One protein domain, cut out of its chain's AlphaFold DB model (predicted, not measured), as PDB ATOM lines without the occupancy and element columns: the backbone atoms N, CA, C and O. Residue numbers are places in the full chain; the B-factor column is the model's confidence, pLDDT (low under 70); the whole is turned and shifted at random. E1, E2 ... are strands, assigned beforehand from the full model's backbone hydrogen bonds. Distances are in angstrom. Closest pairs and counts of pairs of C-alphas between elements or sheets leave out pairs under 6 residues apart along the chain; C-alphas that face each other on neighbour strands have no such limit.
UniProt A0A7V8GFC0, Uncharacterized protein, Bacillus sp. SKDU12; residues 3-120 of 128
ATOM      1  N   GLU A   3      23.966  27.125  -4.709       96.12
ATOM      2  CA  GLU A   3      23.997  28.011  -5.870       96.12
ATOM      3  C   GLU A   3      24.726  27.349  -7.041       96.12
ATOM      4  O   GLU A   3      25.613  26.520  -6.842       96.12
ATOM      5  N   ILE A   4      24.385  27.731  -8.273       93.00
ATOM      6  CA  ILE A   4      25.112  27.302  -9.472       93.00
ATOM      7  C   ILE A   4      25.869  28.508 -10.021       93.00
ATOM      8  O   ILE A   4      25.262  29.533 -10.329       93.00
ATOM      9  N   ILE A   5      27.188  28.377 -10.149       90.62
ATOM     10  CA  ILE A   5      28.064  29.412 -10.706       90.62
ATOM     11  C   ILE A   5      28.755  28.870 -11.950       90.62
ATOM     12  O   ILE A   5      29.311  27.773 -11.934       90.62
ATOM     13  N   PHE A   6      28.761  29.673 -13.012       83.50
ATOM     14  CA  PHE A   6      29.482  29.371 -14.242       83.50
ATOM     15  C   PHE A   6      30.849  30.061 -14.251       83.50
ATOM     16  O   PHE A   6      30.933  31.277 -14.069       83.50
ATOM     17  N   ALA A   7      31.917  29.297 -14.474       73.50
ATOM     18  CA  ALA A   7      33.282  29.804 -14.585       73.50
ATOM     19  C   ALA A   7      34.012  29.113 -15.744       73.50
ATOM     20  O   ALA A   7      33.896  27.906 -15.898       73.50
ATOM     21  N   ASN A   8      34.798  29.861 -16.526       64.94
ATOM     22  CA  ASN A   8      35.558  29.327 -17.666       64.94
ATOM     23  C   ASN A   8      37.069  29.501 -17.456       64.94
ATOM     24  O   ASN A   8      37.652  30.462 -17.958       64.94
ATOM     25  N   PRO A   9      37.723  28.597 -16.705       67.12
ATOM     26  CA  PRO A   9      39.144  28.699 -16.376       67.12
ATOM     27  C   PRO A   9      40.082  28.074 -17.431       67.12
ATOM     28  O   PRO A   9      41.222  27.758 -17.106       67.12
ATOM     29  N   GLY A  10      39.624  27.855 -18.670       81.12
ATOM     30  CA  GLY A  10      40.388  27.133 -19.702       81.12
ATOM     31  C   GLY A  10      40.174  25.613 -19.705       81.12
ATOM     32  O   GLY A  10      40.833  24.897 -20.449       81.12
ATOM     33  N   TRP A  11      39.224  25.121 -18.909       87.69
ATOM     34  CA  TRP A  11      38.764  23.733 -18.921       87.69
ATOM     35  C   TRP A  11      37.244  23.702 -18.997       87.69
ATOM     36  O   TRP A  11      36.581  24.522 -18.358       87.69
ATOM     37  N   PHE A  12      36.697  22.745 -19.740       87.31
ATOM     38  CA  PHE A  12      35.256  22.546 -19.886       87.31
ATOM     39  C   PHE A  12      34.873  21.141 -19.462       87.31
ATOM     40  O   PHE A  12      35.589  20.186 -19.759       87.31
ATOM     41  N   TYR A  13      33.733  21.006 -18.793       85.44
ATOM     42  CA  TYR A  13      33.241  19.711 -18.359       85.44
ATOM     43  C   TYR A  13      31.821  19.504 -18.868       85.44
ATOM     44  O   TYR A  13      30.932  20.295 -18.564       85.44
ATOM     45  N   THR A  14      31.613  18.461 -19.673       88.50
ATOM     46  CA  THR A  14      30.317  18.227 -20.326       88.50
ATOM     47  C   THR A  14      29.303  17.552 -19.420       88.50
ATOM     48  O   THR A  14      28.118  17.555 -19.751       88.50
ATOM     49  N   ALA A  15      29.729  16.971 -18.296       89.62
ATOM     50  CA  ALA A  15      28.779  16.288 -17.441       89.62
ATOM     51  C   ALA A  15      27.994  17.261 -16.565       89.62
ATOM     52  O   ALA A  15      28.521  18.198 -15.963       89.62
ATOM     53  N   GLU A  16      26.699  16.997 -16.499       92.06
ATOM     54  CA  GLU A  16      25.759  17.730 -15.675       92.06
ATOM     55  C   GLU A  16      25.945  17.365 -14.206       92.06
ATOM     56  O   GLU A  16      26.049  16.183 -13.860       92.06
ATOM     57  N   ILE A  17      25.937  18.393 -13.358       94.81
ATOM     58  CA  ILE A  17      25.994  18.282 -11.905       94.81
ATOM     59  C   ILE A  17      24.778  19.003 -11.346       94.81
ATOM     60  O   ILE A  17      24.545  20.173 -11.657       94.81
ATOM     61  N   LYS A  18      23.996  18.309 -10.524       95.00
ATOM     62  CA  LYS A  18      22.771  18.859  -9.939       95.00
ATOM     63  C   LYS A  18      22.569  18.371  -8.511       95.00
ATOM     64  O   LYS A  18      22.982  17.269  -8.145       95.00
ATOM     65  N   GLU A  19      21.888  19.192  -7.724       96.88
ATOM     66  CA  GLU A  19      21.339  18.769  -6.441       96.88
ATOM     67  C   GLU A  19      20.146  17.827  -6.661       96.88
ATOM     68  O   GLU A  19      19.294  18.070  -7.518       96.88
ATOM     69  N   SER A  20      20.092  16.753  -5.873       96.44
ATOM     70  CA  SER A  20      18.942  15.859  -5.744       96.44
ATOM     71  C   SER A  20      18.345  15.941  -4.333       96.44
ATOM     72  O   SER A  20      18.868  16.622  -3.444       96.44
ATOM     73  N   GLU A  21      17.248  15.221  -4.087       95.56
ATOM     74  CA  GLU A  21      16.614  15.184  -2.761       95.56
ATOM     75  C   GLU A  21      17.582  14.722  -1.660       95.56
ATOM     76  O   GLU A  21      17.552  15.235  -0.543       95.56
ATOM     77  N   THR A  22      18.497  13.803  -1.971       96.44
ATOM     78  CA  THR A  22      19.390  13.149  -1.000       96.44
ATOM     79  C   THR A  22      20.851  13.593  -1.098       96.44
ATOM     80  O   THR A  22      21.591  13.460  -0.120       96.44
ATOM     81  N   GLY A  23      21.276  14.186  -2.215       97.88
ATOM     82  CA  GLY A  23      22.673  14.569  -2.389       97.88
ATOM     83  C   GLY A  23      22.980  15.265  -3.707       97.88
ATOM     84  O   GLY A  23      22.274  16.188  -4.108       97.88
ATOM     85  N   ILE A  24      24.068  14.843  -4.348       98.44
ATOM     86  CA  ILE A  24      24.544  15.384  -5.623       98.44
ATOM     87  C   ILE A  24      24.638  14.261  -6.654       98.44
ATOM     88  O   ILE A  24      25.271  13.231  -6.415       98.44
ATOM     89  N   GLU A  25      24.031  14.489  -7.817       98.12
ATOM     90  CA  GLU A  25      24.088  13.606  -8.982       98.12
ATOM     91  C   GLU A  25      25.003  14.202 -10.052       98.12
ATOM     92  O   GLU A  25      24.874  15.379 -10.401       98.12
ATOM     93  N   ILE A  26      25.903  13.373 -10.585       96.88
ATOM     94  CA  ILE A  26      26.843  13.723 -11.649       96.88
ATOM     95  C   ILE A  26      26.691  12.700 -12.768       96.88
ATOM     96  O   ILE A  26      26.850  11.494 -12.565       96.88
ATOM     97  N   THR A  27      26.373  13.179 -13.964       95.94
ATOM     98  CA  THR A  27      26.300  12.320 -15.154       95.94
ATOM     99  C   THR A  27      27.699  11.938 -15.645       95.94
ATOM    100  O   THR A  27      28.697  12.518 -15.223       95.94
ATOM    101  N   ALA A  28      27.789  10.930 -16.515       95.44
ATOM    102  CA  ALA A  28      29.033  10.655 -17.229       95.44
ATOM    103  C   ALA A  28      29.251  11.726 -18.303       95.44
ATOM    104  O   ALA A  28      28.287  12.223 -18.889       95.44
ATOM    105  N   GLY A  29      30.505  12.046 -18.592       92.88
ATOM    106  CA  GLY A  29      30.838  13.048 -19.593       92.88
ATOM    107  C   GLY A  29      32.324  13.092 -19.908       92.88
ATOM    108  O   GLY A  29      33.034  12.090 -19.848       92.88
ATOM    109  N   GLU A  30      32.787  14.278 -20.275       92.44
ATOM    110  CA  GLU A  30      34.136  14.527 -20.754       92.44
ATOM    111  C   GLU A  30      34.680  15.809 -20.135       92.44
ATOM    112  O   GLU A  30      33.994  16.830 -20.068       92.44
ATOM    113  N   LEU A  31      35.949  15.767 -19.745       92.62
ATOM    114  CA  LEU A  31      36.759  16.943 -19.483       92.62
ATOM    115  C   LEU A  31      37.505  17.326 -20.766       92.62
ATOM    116  O   LEU A  31      38.139  16.480 -21.398       92.62
ATOM    117  N   ARG A  32      37.453  18.604 -21.133       91.31
ATOM    118  CA  ARG A  32      38.105  19.165 -22.320       91.31
ATOM    119  C   ARG A  32      39.038  20.294 -21.925       91.31
ATOM    120  O   ARG A  32      38.684  21.134 -21.098       91.31
ATOM    121  N   ASP A  33      40.214  20.294 -22.531       88.94
ATOM    122  CA  ASP A  33      41.191  21.373 -22.412       88.94
ATOM    123  C   ASP A  33      40.878  22.427 -23.481       88.94
ATOM    124  O   ASP A  33      40.877  22.108 -24.672       88.94
ATOM    125  N   ALA A  34      40.589  23.668 -23.080       84.62
ATOM    126  CA  ALA A  34      40.255  24.742 -24.018       84.62
ATOM    127  C   ALA A  34      41.425  25.101 -24.948       84.62
ATOM    128  O   ALA A  34      41.210  25.682 -26.011       84.62
ATOM    129  N   GLU A  35      42.658  24.780 -24.549       86.19
ATOM    130  CA  GLU A  35      43.864  25.077 -25.320       86.19
ATOM    131  C   GLU A  35      44.228  23.956 -26.307       86.19
ATOM    132  O   GLU A  35      45.054  24.167 -27.198       86.19
ATOM    133  N   ILE A  36      43.626  22.765 -26.175       86.25
ATOM    134  CA  ILE A  36      43.948  21.589 -26.993       86.25
ATOM    135  C   ILE A  36      42.693  21.081 -27.703       86.25
ATOM    136  O   ILE A  36      41.932  20.264 -27.182       86.25
ATOM    137  N   GLU A  37      42.522  21.522 -28.947       83.69
ATOM    138  CA  GLU A  37      41.393  21.132 -29.789       83.69
ATOM    139  C   GLU A  37      41.287  19.603 -29.938       83.69
ATOM    140  O   GLU A  37      42.257  18.907 -30.255       83.69
ATOM    141  N   GLY A  38      40.087  19.073 -29.699       83.38
ATOM    142  CA  GLY A  38      39.761  17.657 -29.873       83.38
ATOM    143  C   GLY A  38      40.283  16.715 -28.784       83.38
ATOM    144  O   GLY A  38      39.958  15.527 -28.834       83.38
ATOM    145  N   LYS A  39      41.052  17.194 -27.793       89.56
ATOM    146  CA  LYS A  39      41.501  16.344 -26.684       89.56
ATOM    147  C   LYS A  39      40.440  16.270 -25.590       89.56
ATOM    148  O   LYS A  39      40.104  17.274 -24.963       89.56
ATOM    149  N   THR A  40      39.958  15.058 -25.333       91.88
ATOM    150  CA  THR A  40      38.969  14.783 -24.291       91.88
ATOM    151  C   THR A  40      39.496  13.744 -23.310       91.88
ATOM    152  O   THR A  40      40.263  12.849 -23.670       91.88
ATOM    153  N   TYR A  41      39.092  13.881 -22.051       92.81
ATOM    154  CA  TYR A  41      39.362  12.916 -20.994       92.81
ATOM    155  C   TYR A  41      38.017  12.429 -20.449       92.81
ATOM    156  O   TYR A  41      37.208  13.265 -20.039       92.81
ATOM    157  N   PRO A  42      37.737  11.117 -20.457       92.19
ATOM    158  CA  PRO A  42      36.465  10.605 -19.967       92.19
ATOM    159  C   PRO A  42      36.333  10.850 -18.464       92.19
ATOM    160  O   PRO A  42      37.321  10.764 -17.728       92.19
ATOM    161  N   VAL A  43      35.108  11.121 -18.018       92.56
ATOM    162  CA  VAL A  43      34.757  11.173 -16.599       92.56
ATOM    163  C   VAL A  43      33.513  10.337 -16.354       92.56
ATOM    164  O   VAL A  43      32.494  10.474 -17.035       92.56
ATOM    165  N   ASP A  44      33.619   9.461 -15.363       94.12
ATOM    166  CA  ASP A  44      32.547   8.557 -14.981       94.12
ATOM    167  C   ASP A  44      31.416   9.293 -14.255       94.12
ATOM    168  O   ASP A  44      31.630  10.269 -13.532       94.12
ATOM    169  N   ALA A  45      30.197   8.774 -14.416       96.06
ATOM    170  CA  ALA A  45      29.065   9.193 -13.603       96.06
ATOM    171  C   ALA A  45      29.340   8.908 -12.123       96.06
ATOM    172  O   ALA A  45      29.923   7.881 -11.768       96.06
ATOM    173  N   ALA A  46      28.860   9.789 -11.253       97.25
ATOM    174  CA  ALA A  46      29.045   9.663  -9.819       97.25
ATOM    175  C   ALA A  46      27.822  10.166  -9.053       97.25
ATOM    176  O   ALA A  46      27.016  10.959  -9.537       97.25
ATOM    177  N   TYR A  47      27.701   9.692  -7.822       97.94
ATOM    178  CA  TYR A  47      26.666  10.106  -6.894       97.94
ATOM    179  C   TYR A  47      27.227  10.088  -5.477       97.94
ATOM    180  O   TYR A  47      27.974   9.173  -5.121       97.94
ATOM    181  N   PHE A  48      26.847  11.070  -4.663       98.44
ATOM    182  CA  PHE A  48      27.107  11.028  -3.229       98.44
ATOM    183  C   PHE A  48      25.999  11.706  -2.426       98.44
ATOM    184  O   PHE A  48      25.438  12.722  -2.839       98.44
ATOM    185  N   ASP A  49      25.720  11.144  -1.251       98.38
ATOM    186  CA  ASP A  49      24.751  11.688  -0.305       98.38
ATOM    187  C   ASP A  49      25.306  12.915   0.427       98.38
ATOM    188  O   ASP A  49      26.459  12.948   0.863       98.38
ATOM    189  N   LEU A  50      24.438  13.903   0.641       98.44
ATOM    190  CA  LEU A  50      24.703  15.055   1.500       98.44
ATOM    191  C   LEU A  50      24.108  14.801   2.887       98.44
ATOM    192  O   LEU A  50      23.111  15.406   3.285       98.44
ATOM    193  N   THR A  51      24.712  13.862   3.612       98.00
ATOM    194  CA  THR A  51      24.250  13.456   4.945       98.00
ATOM    195  C   THR A  51      24.648  14.490   5.996       98.00
ATOM    196  O   THR A  51      25.824  14.869   6.073       98.00
ATOM    197  N   SER A  52      23.682  14.921   6.810       97.50
ATOM    198  CA  SER A  52      23.926  15.745   7.995       97.50
ATOM    199  C   SER A  52      24.607  14.940   9.104       97.50
ATOM    200  O   SER A  52      24.620  13.708   9.097       97.50
ATOM    201  N   ASP A  53      25.194  15.655  10.053       98.00
ATOM    202  CA  ASP A  53      25.660  15.110  11.326       98.00
ATOM    203  C   ASP A  53      24.836  15.729  12.455       98.00
ATOM    204  O   ASP A  53      24.424  16.881  12.351       98.00
ATOM    205  N   ASP A  54      24.608  14.988  13.538       97.38
ATOM    206  CA  ASP A  54      23.746  15.441  14.638       97.38
ATOM    207  C   ASP A  54      24.335  16.630  15.420       97.38
ATOM    208  O   ASP A  54      23.614  17.329  16.134       97.38
ATOM    209  N   THR A  55      25.649  16.855  15.325       96.62
ATOM    210  CA  THR A  55      26.375  17.842  16.136       96.62
ATOM    211  C   THR A  55      27.002  18.941  15.288       96.62
ATOM    212  O   THR A  55      26.836  20.127  15.584       96.62
ATOM    213  N   PHE A  56      27.749  18.570  14.251       97.31
ATOM    214  CA  PHE A  56      28.565  19.495  13.473       97.31
ATOM    215  C   PHE A  56      27.965  19.759  12.097       97.31
ATOM    216  O   PHE A  56      27.324  18.909  11.488       97.31
ATOM    217  N   ARG A  57      28.245  20.945  11.547       97.69
ATOM    218  CA  ARG A  57      28.097  21.130  10.102       97.69
ATOM    219  C   ARG A  57      29.099  20.228   9.388       97.69
ATOM    220  O   ARG A  57      30.245  20.117   9.823       97.69
ATOM    221  N   VAL A  58      28.685  19.627   8.285       98.50
ATOM    222  CA  VAL A  58      29.522  18.744   7.471       98.50
ATOM    223  C   VAL A  58      29.843  19.438   6.159       98.50
ATOM    224  O   VAL A  58      28.930  19.846   5.453       98.50
ATOM    225  N   GLU A  59      31.119  19.573   5.827       98.56
ATOM    226  CA  GLU A  59      31.600  20.088   4.547       98.56
ATOM    227  C   GLU A  59      31.913  18.927   3.597       98.56
ATOM    228  O   GLU A  59      32.624  17.990   3.958       98.56
ATOM    229  N   TYR A  60      31.388  19.009   2.379       98.62
ATOM    230  CA  TYR A  60      31.638  18.110   1.263       98.62
ATOM    231  C   TYR A  60      32.276  18.914   0.133       98.62
ATOM    232  O   TYR A  60      31.692  19.893  -0.335       98.62
ATOM    233  N   VAL A  61      33.460  18.499  -0.318       98.38
ATOM    234  CA  VAL A  61      34.130  19.108  -1.474       98.38
ATOM    235  C   VAL A  61      34.474  18.028  -2.482       98.38
ATOM    236  O   VAL A  61      35.190  17.080  -2.162       98.38
ATOM    237  N   LEU A  62      33.943  18.166  -3.693       97.56
ATOM    238  CA  LEU A  62      34.266  17.303  -4.817       97.56
ATOM    239  C   LEU A  62      35.400  17.934  -5.616       97.56
ATOM    240  O   LEU A  62      35.293  19.082  -6.042       97.56
ATOM    241  N   TRP A  63      36.451  17.162  -5.844       96.25
ATOM    242  CA  TRP A  63      37.620  17.525  -6.632       96.25
ATOM    243  C   TRP A  63      37.585  16.793  -7.970       96.25
ATOM    244  O   TRP A  63      37.241  15.613  -8.014       96.25
ATOM    245  N   LEU A  64      37.970  17.484  -9.041       94.50
ATOM    246  CA  LEU A  64      38.216  16.904 -10.357       94.50
ATOM    247  C   LEU A  64      39.712  16.998 -10.651       94.50
ATOM    248  O   LEU A  64      40.260  18.098 -10.770       94.50
ATOM    249  N   ASP A  65      40.370  15.851 -10.771       94.75
ATOM    250  CA  ASP A  65      41.807  15.756 -10.998       94.75
ATOM    251  C   ASP A  65      42.153  14.961 -12.260       94.75
ATOM    252  O   ASP A  65      41.440  14.047 -12.663       94.75
ATOM    253  N   LEU A  66      43.263  15.323 -12.906       93.94
ATOM    254  CA  LEU A  66      43.730  14.727 -14.155       93.94
ATOM    255  C   LEU A  66      45.077  14.033 -13.958       93.94
ATOM    256  O   LEU A  66      46.101  14.661 -13.657       93.94
ATOM    257  N   ASN A  67      45.104  12.731 -14.224       93.00
ATOM    258  CA  ASN A  67      46.340  11.998 -14.420       93.00
ATOM    259  C   ASN A  67      46.789  12.139 -15.883       93.00
ATOM    260  O   ASN A  67      46.277  11.445 -16.759       93.00
ATOM    261  N   ARG A  68      47.762  13.020 -16.153       86.00
ATOM    262  CA  ARG A  68      48.266  13.254 -17.522       86.00
ATOM    263  C   ARG A  68      48.972  12.052 -18.146       86.00
ATOM    264  O   ARG A  68      48.949  11.930 -19.361       86.00
ATOM    265  N   GLU A  69      49.599  11.190 -17.349       89.19
ATOM    266  CA  GLU A  69      50.310  10.013 -17.870       89.19
ATOM    267  C   GLU A  69      49.342   8.935 -18.357       89.19
ATOM    268  O   GLU A  69      49.604   8.262 -19.348       89.19
ATOM    269  N   LYS A  70      48.228   8.762 -17.639       88.06
ATOM    270  CA  LYS A  70      47.190   7.781 -17.963       88.06
ATOM    271  C   LYS A  70      46.070   8.353 -18.822       88.06
ATOM    272  O   LYS A  70      45.247   7.581 -19.292       88.06
ATOM    273  N   GLU A  71      46.034   9.674 -18.978       89.19
ATOM    274  CA  GLU A  71      44.962  10.416 -19.645       89.19
ATOM    275  C   GLU A  71      43.578  10.115 -19.044       89.19
ATOM    276  O   GLU A  71      42.593   9.941 -19.752       89.19
ATOM    277  N   ILE A  72      43.511  10.059 -17.709       87.00
ATOM    278  CA  ILE A  72      42.277   9.780 -16.961       87.00
ATOM    279  C   ILE A  72      41.953  10.977 -16.073       87.00
ATOM    280  O   ILE A  72      42.785  11.379 -15.255       87.00
ATOM    281  N   ALA A  73      40.738  11.502 -16.217       93.94
ATOM    282  CA  ALA A  73      40.145  12.437 -15.275       93.94
ATOM    283  C   ALA A  73      39.340  11.663 -14.217       93.94
ATOM    284  O   ALA A  73      38.743  10.625 -14.498       93.94
ATOM    285  N   SER A  74      39.387  12.110 -12.967       93.94
ATOM    286  CA  SER A  74      38.795  11.404 -11.832       93.94
ATOM    287  C   SER A  74      38.121  12.372 -10.876       93.94
ATOM    288  O   SER A  74      38.520  13.525 -10.745       93.94
ATOM    289  N   LEU A  75      37.073  11.879 -10.222       94.88
ATOM    290  CA  LEU A  75      36.348  12.602  -9.191       94.88
ATOM    291  C   LEU A  75      36.742  12.053  -7.822       94.88
ATOM    292  O   LEU A  75      36.665  10.848  -7.583       94.88
ATOM    293  N   SER A  76      37.131  12.944  -6.917       95.44
ATOM    294  CA  SER A  76      37.541  12.605  -5.554       95.44
ATOM    295  C   SER A  76      36.733  13.433  -4.558       95.44
ATOM    296  O   SER A  76      36.722  14.656  -4.642       95.44
ATOM    297  N   LEU A  77      36.058  12.791  -3.605       97.69
ATOM    298  CA  LEU A  77      35.234  13.478  -2.604       97.69
ATOM    299  C   LEU A  77      35.970  13.586  -1.264       97.69
ATOM    300  O   LEU A  77      36.363  12.575  -0.681       97.69
ATOM    301  N   SER A  78      36.092  14.803  -0.741       98.06
ATOM    302  CA  SER A  78      36.464  15.056   0.651       98.06
ATOM    303  C   SER A  78      35.226  15.341   1.493       98.06
ATOM    304  O   SER A  78      34.300  16.022   1.051       98.06
ATOM    305  N   LYS A  79      35.244  14.845   2.732       97.94
ATOM    306  CA  LYS A  79      34.240  15.110   3.763       97.94
ATOM    307  C   LYS A  79      34.949  15.535   5.045       97.94
ATOM    308  O   LYS A  79      35.834  14.819   5.511       97.94
ATOM    309  N   ALA A  80      34.530  16.646   5.638       98.12
ATOM    310  CA  ALA A  80      35.042  17.129   6.915       98.12
ATOM    311  C   ALA A  80      33.898  17.549   7.842       98.12
ATOM    312  O   ALA A  80      32.917  18.150   7.413       98.12
ATOM    313  N   TYR A  81      34.038  17.257   9.131       97.94
ATOM    314  CA  TYR A  81      33.169  17.815  10.165       97.94
ATOM    315  C   TYR A  81      33.754  19.159  10.596       97.94
ATOM    316  O   TYR A  81      34.945  19.240  10.890       97.94
ATOM    317  N   LEU A  82      32.943  20.216  10.633       96.50
ATOM    318  CA  LEU A  82      33.378  21.560  11.020       96.50
ATOM    319  C   LEU A  82      33.488  21.677  12.549       96.50
ATOM    320  O   LEU A  82      32.745  22.408  13.201       96.50
ATOM    321  N   ASP A  83      34.437  20.930  13.110       96.00
ATOM    322  CA  ASP A  83      34.769  20.835  14.537       96.00
ATOM    323  C   ASP A  83      35.875  21.820  14.975       96.00
ATOM    324  O   ASP A  83      36.288  21.839  16.137       96.00
ATOM    325  N   GLY A  84      36.377  22.631  14.036       94.88
ATOM    326  CA  GLY A  84      37.484  23.569  14.235       94.88
ATOM    327  C   GLY A  84      38.881  22.951  14.110       94.88
ATOM    328  O   GLY A  84      39.866  23.646  14.360       94.88
ATOM    329  N   LYS A  85      38.992  21.671  13.738       94.94
ATOM    330  CA  LYS A  85      40.265  20.951  13.550       94.94
ATOM    331  C   LYS A  85      40.400  20.357  12.154       94.94
ATOM    332  O   LYS A  85      41.508  20.301  11.626       94.94
ATOM    333  N   SER A  86      39.289  19.906  11.585       93.19
ATOM    334  CA  SER A  86      39.239  19.254  10.281       93.19
ATOM    335  C   SER A  86      38.870  20.253   9.186       93.19
ATOM    336  O   SER A  86      38.085  21.174   9.412       93.19
ATOM    337  N   TYR A  87      39.425  20.068   7.991       95.00
ATOM    338  CA  TYR A  87      39.077  20.847   6.803       95.00
ATOM    339  C   TYR A  87      39.259  19.998   5.547       95.00
ATOM    340  O   TYR A  87      40.076  19.076   5.522       95.00
ATOM    341  N   CYS A  88      38.495  20.305   4.501       97.19
ATOM    342  CA  CYS A  88      38.684  19.688   3.198       97.19
ATOM    343  C   CYS A  88      39.881  20.328   2.484       97.19
ATOM    344  O   CYS A  88      39.955  21.545   2.327       97.19
ATOM    345  N   THR A  89      40.806  19.497   2.015       95.62
ATOM    346  CA  THR A  89      41.904  19.909   1.140       95.62
ATOM    347  C   THR A  89      42.181  18.805   0.133       95.62
ATOM    348  O   THR A  89      42.027  17.621   0.438       95.62
ATOM    349  N   TYR A  90      42.568  19.188  -1.079       95.56
ATOM    350  CA  TYR A  90      42.993  18.229  -2.084       95.56
ATOM    351  C   TYR A  90      44.441  17.807  -1.807       95.56
ATOM    352  O   TYR A  90      45.355  18.628  -1.865       95.56
ATOM    353  N   GLU A  91      44.648  16.522  -1.518       92.44
ATOM    354  CA  GLU A  91      45.975  15.927  -1.269       92.44
ATOM    355  C   GLU A  91      46.380  14.918  -2.359       92.44
ATOM    356  O   GLU A  91      47.313  14.130  -2.194       92.44
ATOM    357  N   GLY A  92      45.661  14.907  -3.486       90.31
ATOM    358  CA  GLY A  92      45.963  14.018  -4.602       90.31
ATOM    359  C   GLY A  92      47.266  14.398  -5.313       90.31
ATOM    360  O   GLY A  92      47.670  15.556  -5.371       90.31
ATOM    361  N   LYS A  93      47.930  13.396  -5.896       92.31
ATOM    362  CA  LYS A  93      49.181  13.577  -6.661       92.31
ATOM    363  C   LYS A  93      48.972  14.042  -8.108       92.31
ATOM    364  O   LYS A  93      49.938  14.364  -8.793       92.31
ATOM    365  N   ASN A  94      47.737  13.966  -8.596       95.31
ATOM    366  CA  ASN A  94      47.365  14.346  -9.952       95.31
ATOM    367  C   ASN A  94      47.147  15.863 -10.031       95.31
ATOM    368  O   ASN A  94      47.017  16.537  -9.006       95.31
ATOM    369  N   ILE A  95      47.075  16.398 -11.248       93.00
ATOM    370  CA  ILE A  95      46.819  17.823 -11.457       93.00
ATOM    371  C   ILE A  95      45.375  18.113 -11.062       93.00
ATOM    372  O   ILE A  95      44.460  17.563 -11.669       93.00
ATOM    373  N   LEU A  96      45.175  18.981 -10.073       94.06
ATOM    374  CA  LEU A  96      43.848  19.485  -9.742       94.06
ATOM    375  C   LEU A  96      43.370  20.408 -10.867       94.06
ATOM    376  O   LEU A  96      44.042  21.387 -11.185       94.06
ATOM    377  N   ILE A  97      42.219  20.089 -11.449       92.44
ATOM    378  CA  ILE A  97      41.612  20.872 -12.526       92.44
ATOM    379  C   ILE A  97      40.572  21.829 -11.955       92.44
ATOM    380  O   ILE A  97      40.591  23.022 -12.250       92.44
ATOM    381  N   SER A  98      39.672  21.318 -11.115       91.69
ATOM    382  CA  SER A  98      38.616  22.119 -10.497       91.69
ATOM    383  C   SER A  98      38.064  21.461  -9.230       91.69
ATOM    384  O   SER A  98      38.393  20.322  -8.892       91.69
ATOM    385  N   PHE A  99      37.215  22.198  -8.514       93.12
ATOM    386  CA  PHE A  99      36.407  21.695  -7.405       93.12
ATOM    387  C   PHE A  99      34.920  21.897  -7.735       93.12
ATOM    388  O   PHE A  99      34.314  22.874  -7.302       93.12
ATOM    389  N   PRO A 100      34.321  21.035  -8.572       94.25
ATOM    390  CA  PRO A 100      32.987  21.275  -9.124       94.25
ATOM    391  C   PRO A 100      31.866  21.375  -8.080       94.25
ATOM    392  O   PRO A 100      30.798  21.894  -8.393       94.25
ATOM    393  N   VAL A 101      32.073  20.904  -6.848       96.88
ATOM    394  CA  VAL A 101      31.074  20.996  -5.775       96.88
ATOM    395  C   VAL A 101      31.747  21.369  -4.464       96.88
ATOM    396  O   VAL A 101      32.717  20.729  -4.065       96.88
ATOM    397  N   SER A 102      31.202  22.363  -3.766       97.62
ATOM    398  CA  SER A 102      31.575  22.712  -2.393       97.62
ATOM    399  C   SER A 102      30.317  23.044  -1.600       97.62
ATOM    400  O   SER A 102      29.685  24.075  -1.828       97.62
ATOM    401  N   VAL A 103      29.907  22.139  -0.713       98.44
ATOM    402  CA  VAL A 103      28.621  22.207  -0.006       98.44
ATOM    403  C   VAL A 103      28.812  21.911   1.470       98.44
ATOM    404  O   VAL A 103      29.582  21.039   1.858       98.44
ATOM    405  N   ARG A 104      28.064  22.618   2.309       98.25
ATOM    406  CA  ARG A 104      27.944  22.379   3.739       98.25
ATOM    407  C   ARG A 104      26.524  21.963   4.078       98.25
ATOM    408  O   ARG A 104      25.562  22.539   3.576       98.25
ATOM    409  N   VAL A 105      26.410  20.980   4.959       98.56
ATOM    410  CA  VAL A 105      25.143  20.449   5.460       98.56
ATOM    411  C   VAL A 105      25.084  20.698   6.958       98.56
ATOM    412  O   VAL A 105      25.983  20.298   7.696       98.56
ATOM    413  N   SER A 106      24.048  21.393   7.411       98.25
ATOM    414  CA  SER A 106      23.795  21.641   8.831       98.25
ATOM    415  C   SER A 106      23.104  20.446   9.501       98.25
ATOM    416  O   SER A 106      22.509  19.628   8.797       98.25
ATOM    417  N   PRO A 107      23.143  20.335  10.843       98.12
ATOM    418  CA  PRO A 107      22.484  19.239  11.561       98.12
ATOM    419  C   PRO A 107      20.984  19.097  11.287       98.12
ATOM    420  O   PRO A 107      20.452  17.992  11.266       98.12
ATOM    421  N   ASP A 108      20.307  20.208  11.005       97.69
ATOM    422  CA  ASP A 108      18.890  20.246  10.625       97.69
ATOM    423  C   ASP A 108      18.618  19.817   9.168       97.69
ATOM    424  O   ASP A 108      17.474  19.848   8.719       97.69
ATOM    425  N   GLY A 109      19.657  19.432   8.420       97.00
ATOM    426  CA  GLY A 109      19.584  19.068   7.007       97.00
ATOM    427  C   GLY A 109      19.683  20.251   6.040       97.00
ATOM    428  O   GLY A 109      19.683  20.035   4.829       97.00
ATOM    429  N   THR A 110      19.806  21.494   6.523       97.81
ATOM    430  CA  THR A 110      19.951  22.666   5.648       97.81
ATOM    431  C   THR A 110      21.261  22.596   4.866       97.81
ATOM    432  O   THR A 110      22.338  22.478   5.453       97.81
ATOM    433  N   ARG A 111      21.180  22.732   3.538       98.25
ATOM    434  CA  ARG A 111      22.329  22.713   2.621       98.25
ATOM    435  C   ARG A 111      22.673  24.117   2.135       98.25
ATOM    436  O   ARG A 111      21.790  24.864   1.705       98.25
ATOM    437  N   GLU A 112      23.947  24.482   2.173       98.06
ATOM    438  CA  GLU A 112      24.486  25.746   1.657       98.06
ATOM    439  C   GLU A 112      25.772  25.490   0.872       98.06
ATOM    440  O   GLU A 112      26.587  24.677   1.292       98.06
ATOM    441  N   GLY A 113      25.979  26.153  -0.261       97.25
ATOM    442  CA  GLY A 113      27.208  25.959  -1.028       97.25
ATOM    443  C   GLY A 113      27.060  26.283  -2.498       97.25
ATOM    444  O   GLY A 113      26.149  27.008  -2.892       97.25
ATOM    445  N   THR A 114      27.956  25.726  -3.301       97.12
ATOM    446  CA  THR A 114      28.063  26.047  -4.718       97.12
ATOM    447  C   THR A 114      28.401  24.815  -5.550       97.12
ATOM    448  O   THR A 114      29.275  24.024  -5.192       97.12
ATOM    449  N   ILE A 115      27.730  24.694  -6.692       95.69
ATOM    450  CA  ILE A 115      28.127  23.857  -7.821       95.69
ATOM    451  C   ILE A 115      28.786  24.776  -8.855       95.69
ATOM    452  O   ILE A 115      28.174  25.735  -9.332       95.69
ATOM    453  N   PHE A 116      30.041  24.490  -9.188       91.12
ATOM    454  CA  PHE A 116      30.820  25.228 -10.178       91.12
ATOM    455  C   PHE A 116      30.771  24.491 -11.514       91.12
ATOM    456  O   PHE A 116      31.348  23.416 -11.666       91.12
ATOM    457  N   MET A 117      30.097  25.090 -12.490       84.25
ATOM    458  CA  MET A 117      29.966  24.558 -13.844       84.25
ATOM    459  C   MET A 117      30.904  25.305 -14.794       84.25
ATOM    460  O   MET A 117      31.003  26.529 -14.743       84.25
ATOM    461  N   CYS A 118      31.567  24.578 -15.693       78.31
ATOM    462  CA  CYS A 118      32.405  25.161 -16.743       78.31
ATOM    463  C   CYS A 118      31.801  24.802 -18.101       78.31
ATOM    464  O   CYS A 118      31.704  23.616 -18.417       78.31
ATOM    465  N   ARG A 119      31.374  25.798 -18.887       70.00
ATOM    466  CA  ARG A 119      30.692  25.582 -20.174       70.00
ATOM    467  C   ARG A 119      31.483  26.193 -21.316       70.00
ATOM    468  O   ARG A 119      32.037  27.278 -21.187       70.00
ATOM    469  N   GLU A 120      31.501  25.511 -22.451       68.06
ATOM    470  CA  GLU A 120      32.104  26.048 -23.666       68.06
ATOM    471  C   GLU A 120      31.382  27.349 -24.073       68.06
ATOM    472  O   GLU A 120      30.157  27.446 -23.970       68.06
TER     473      GLU A 120
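What this domain is: This is residues 3 to 120 of the 128 residues of an uncharacterized protein of Bacillus sp. SKDU12 (UniProt A0A7V8GFC0). A long sandwich of strands: one twisted sheet of five strands, E1, E11, E10, E8 and E9, makes one layer, and two small three-stranded sheets, set one after the other along its length, cover one face of it. E3, E4 and E7 run nearly in line with the large sheet's strands, while E2, E5 and E6 cross them at one end, where E4 turns into E5 and E6 turns back into E7. The printed part has 118 residues with no named helix and eleven named strands, E1 to E11 in chain order, and the class is all strand. The large sheet runs E1, E11, E10, E8, E9 and is mixed; the small ones run E2, E5, E6 and E3, E4, E7, both antiparallel. The whole is compact, with a radius of gyration of the C-alphas of 14.8 A, yet elongated in outline, spanning 48 by 28 by 21 A.

How they stand to each other: E1, residues 3 to 6, is an edge strand of the large sheet and the parallel neighbour of E11, residues 111 to 117, at 15 degrees, with N 3 and O 113 2.8 A apart. A tight link leads to E2, residues 11 to 13, the antiparallel neighbour of E5, residues 29 to 33; N 12 and O 32 are 2.9 A apart. E3, residues 17 to 19, and E4, residues 23 to 26, form a hairpin, with N 25 and O 18 3.0 A apart. E4 runs on into E5 across a break of 2 residues, at 67 degrees. E5 and E6, residues 40 to 43, form a hairpin at 143 degrees, with N 31 and O 41 2.8 A apart. E6 runs on into E7, residues 46 to 49, at 38 degrees, and E7 is the antiparallel neighbour of E4, with N 24 and O 48 2.9 A apart. E8, residues 58 to 67, and E9, residues 72 to 81, form a hairpin, with N 63 and O 76 2.8 A apart; E9 is the other edge strand of the large sheet. E10, residues 95 to 105, bends by 58 degrees at residue 98 and is the antiparallel neighbour of E8, with N 60 and O 103 2.8 A apart. E10 and E11 form a hairpin, with N 114 and O 102 2.8 A apart. These N and O pairs are within hydrogen-bond range. The three sheets form a stack of sheets, face to face in turn. The large sheet and the sheet E2, E5, E6 face each other 9.0 A centre to centre, their strands at 51 degrees; the closest C-alphas of E6 and E9, Val 43 and Ala 73, are 5.7 A apart. The large sheet and the sheet E3, E4, E7 face each other at 9.6 A, their strands at 6 degrees; the closest C-alphas of E3 and E11, Ile 17 and Ile 115, are 7.2 A apart.

Where its parts are: E1 begins at C-alpha 3, (23.997, 28.011, -5.870). The longer strands are E9, 29.7 A, E8, 28.4 A, E10, 27.6 A, E11, 18.2 A, and E5, 13.6 A from first to last C-alpha. E8 begins at C-alpha 58, (29.522, 18.744, 7.471), and E11 ends at C-alpha 117, (29.966, 24.558, -13.844).

The domain as a whole: The two C-alphas farthest apart, those of Glu 37 and Thr 55, are 48.4 A apart. The printed part has no cut. The link from E9 to E10, residues 82 to 94, is long. The mean pLDDT of the printed part is 92.9; residues 8 to 9 and residue 120 are under 70.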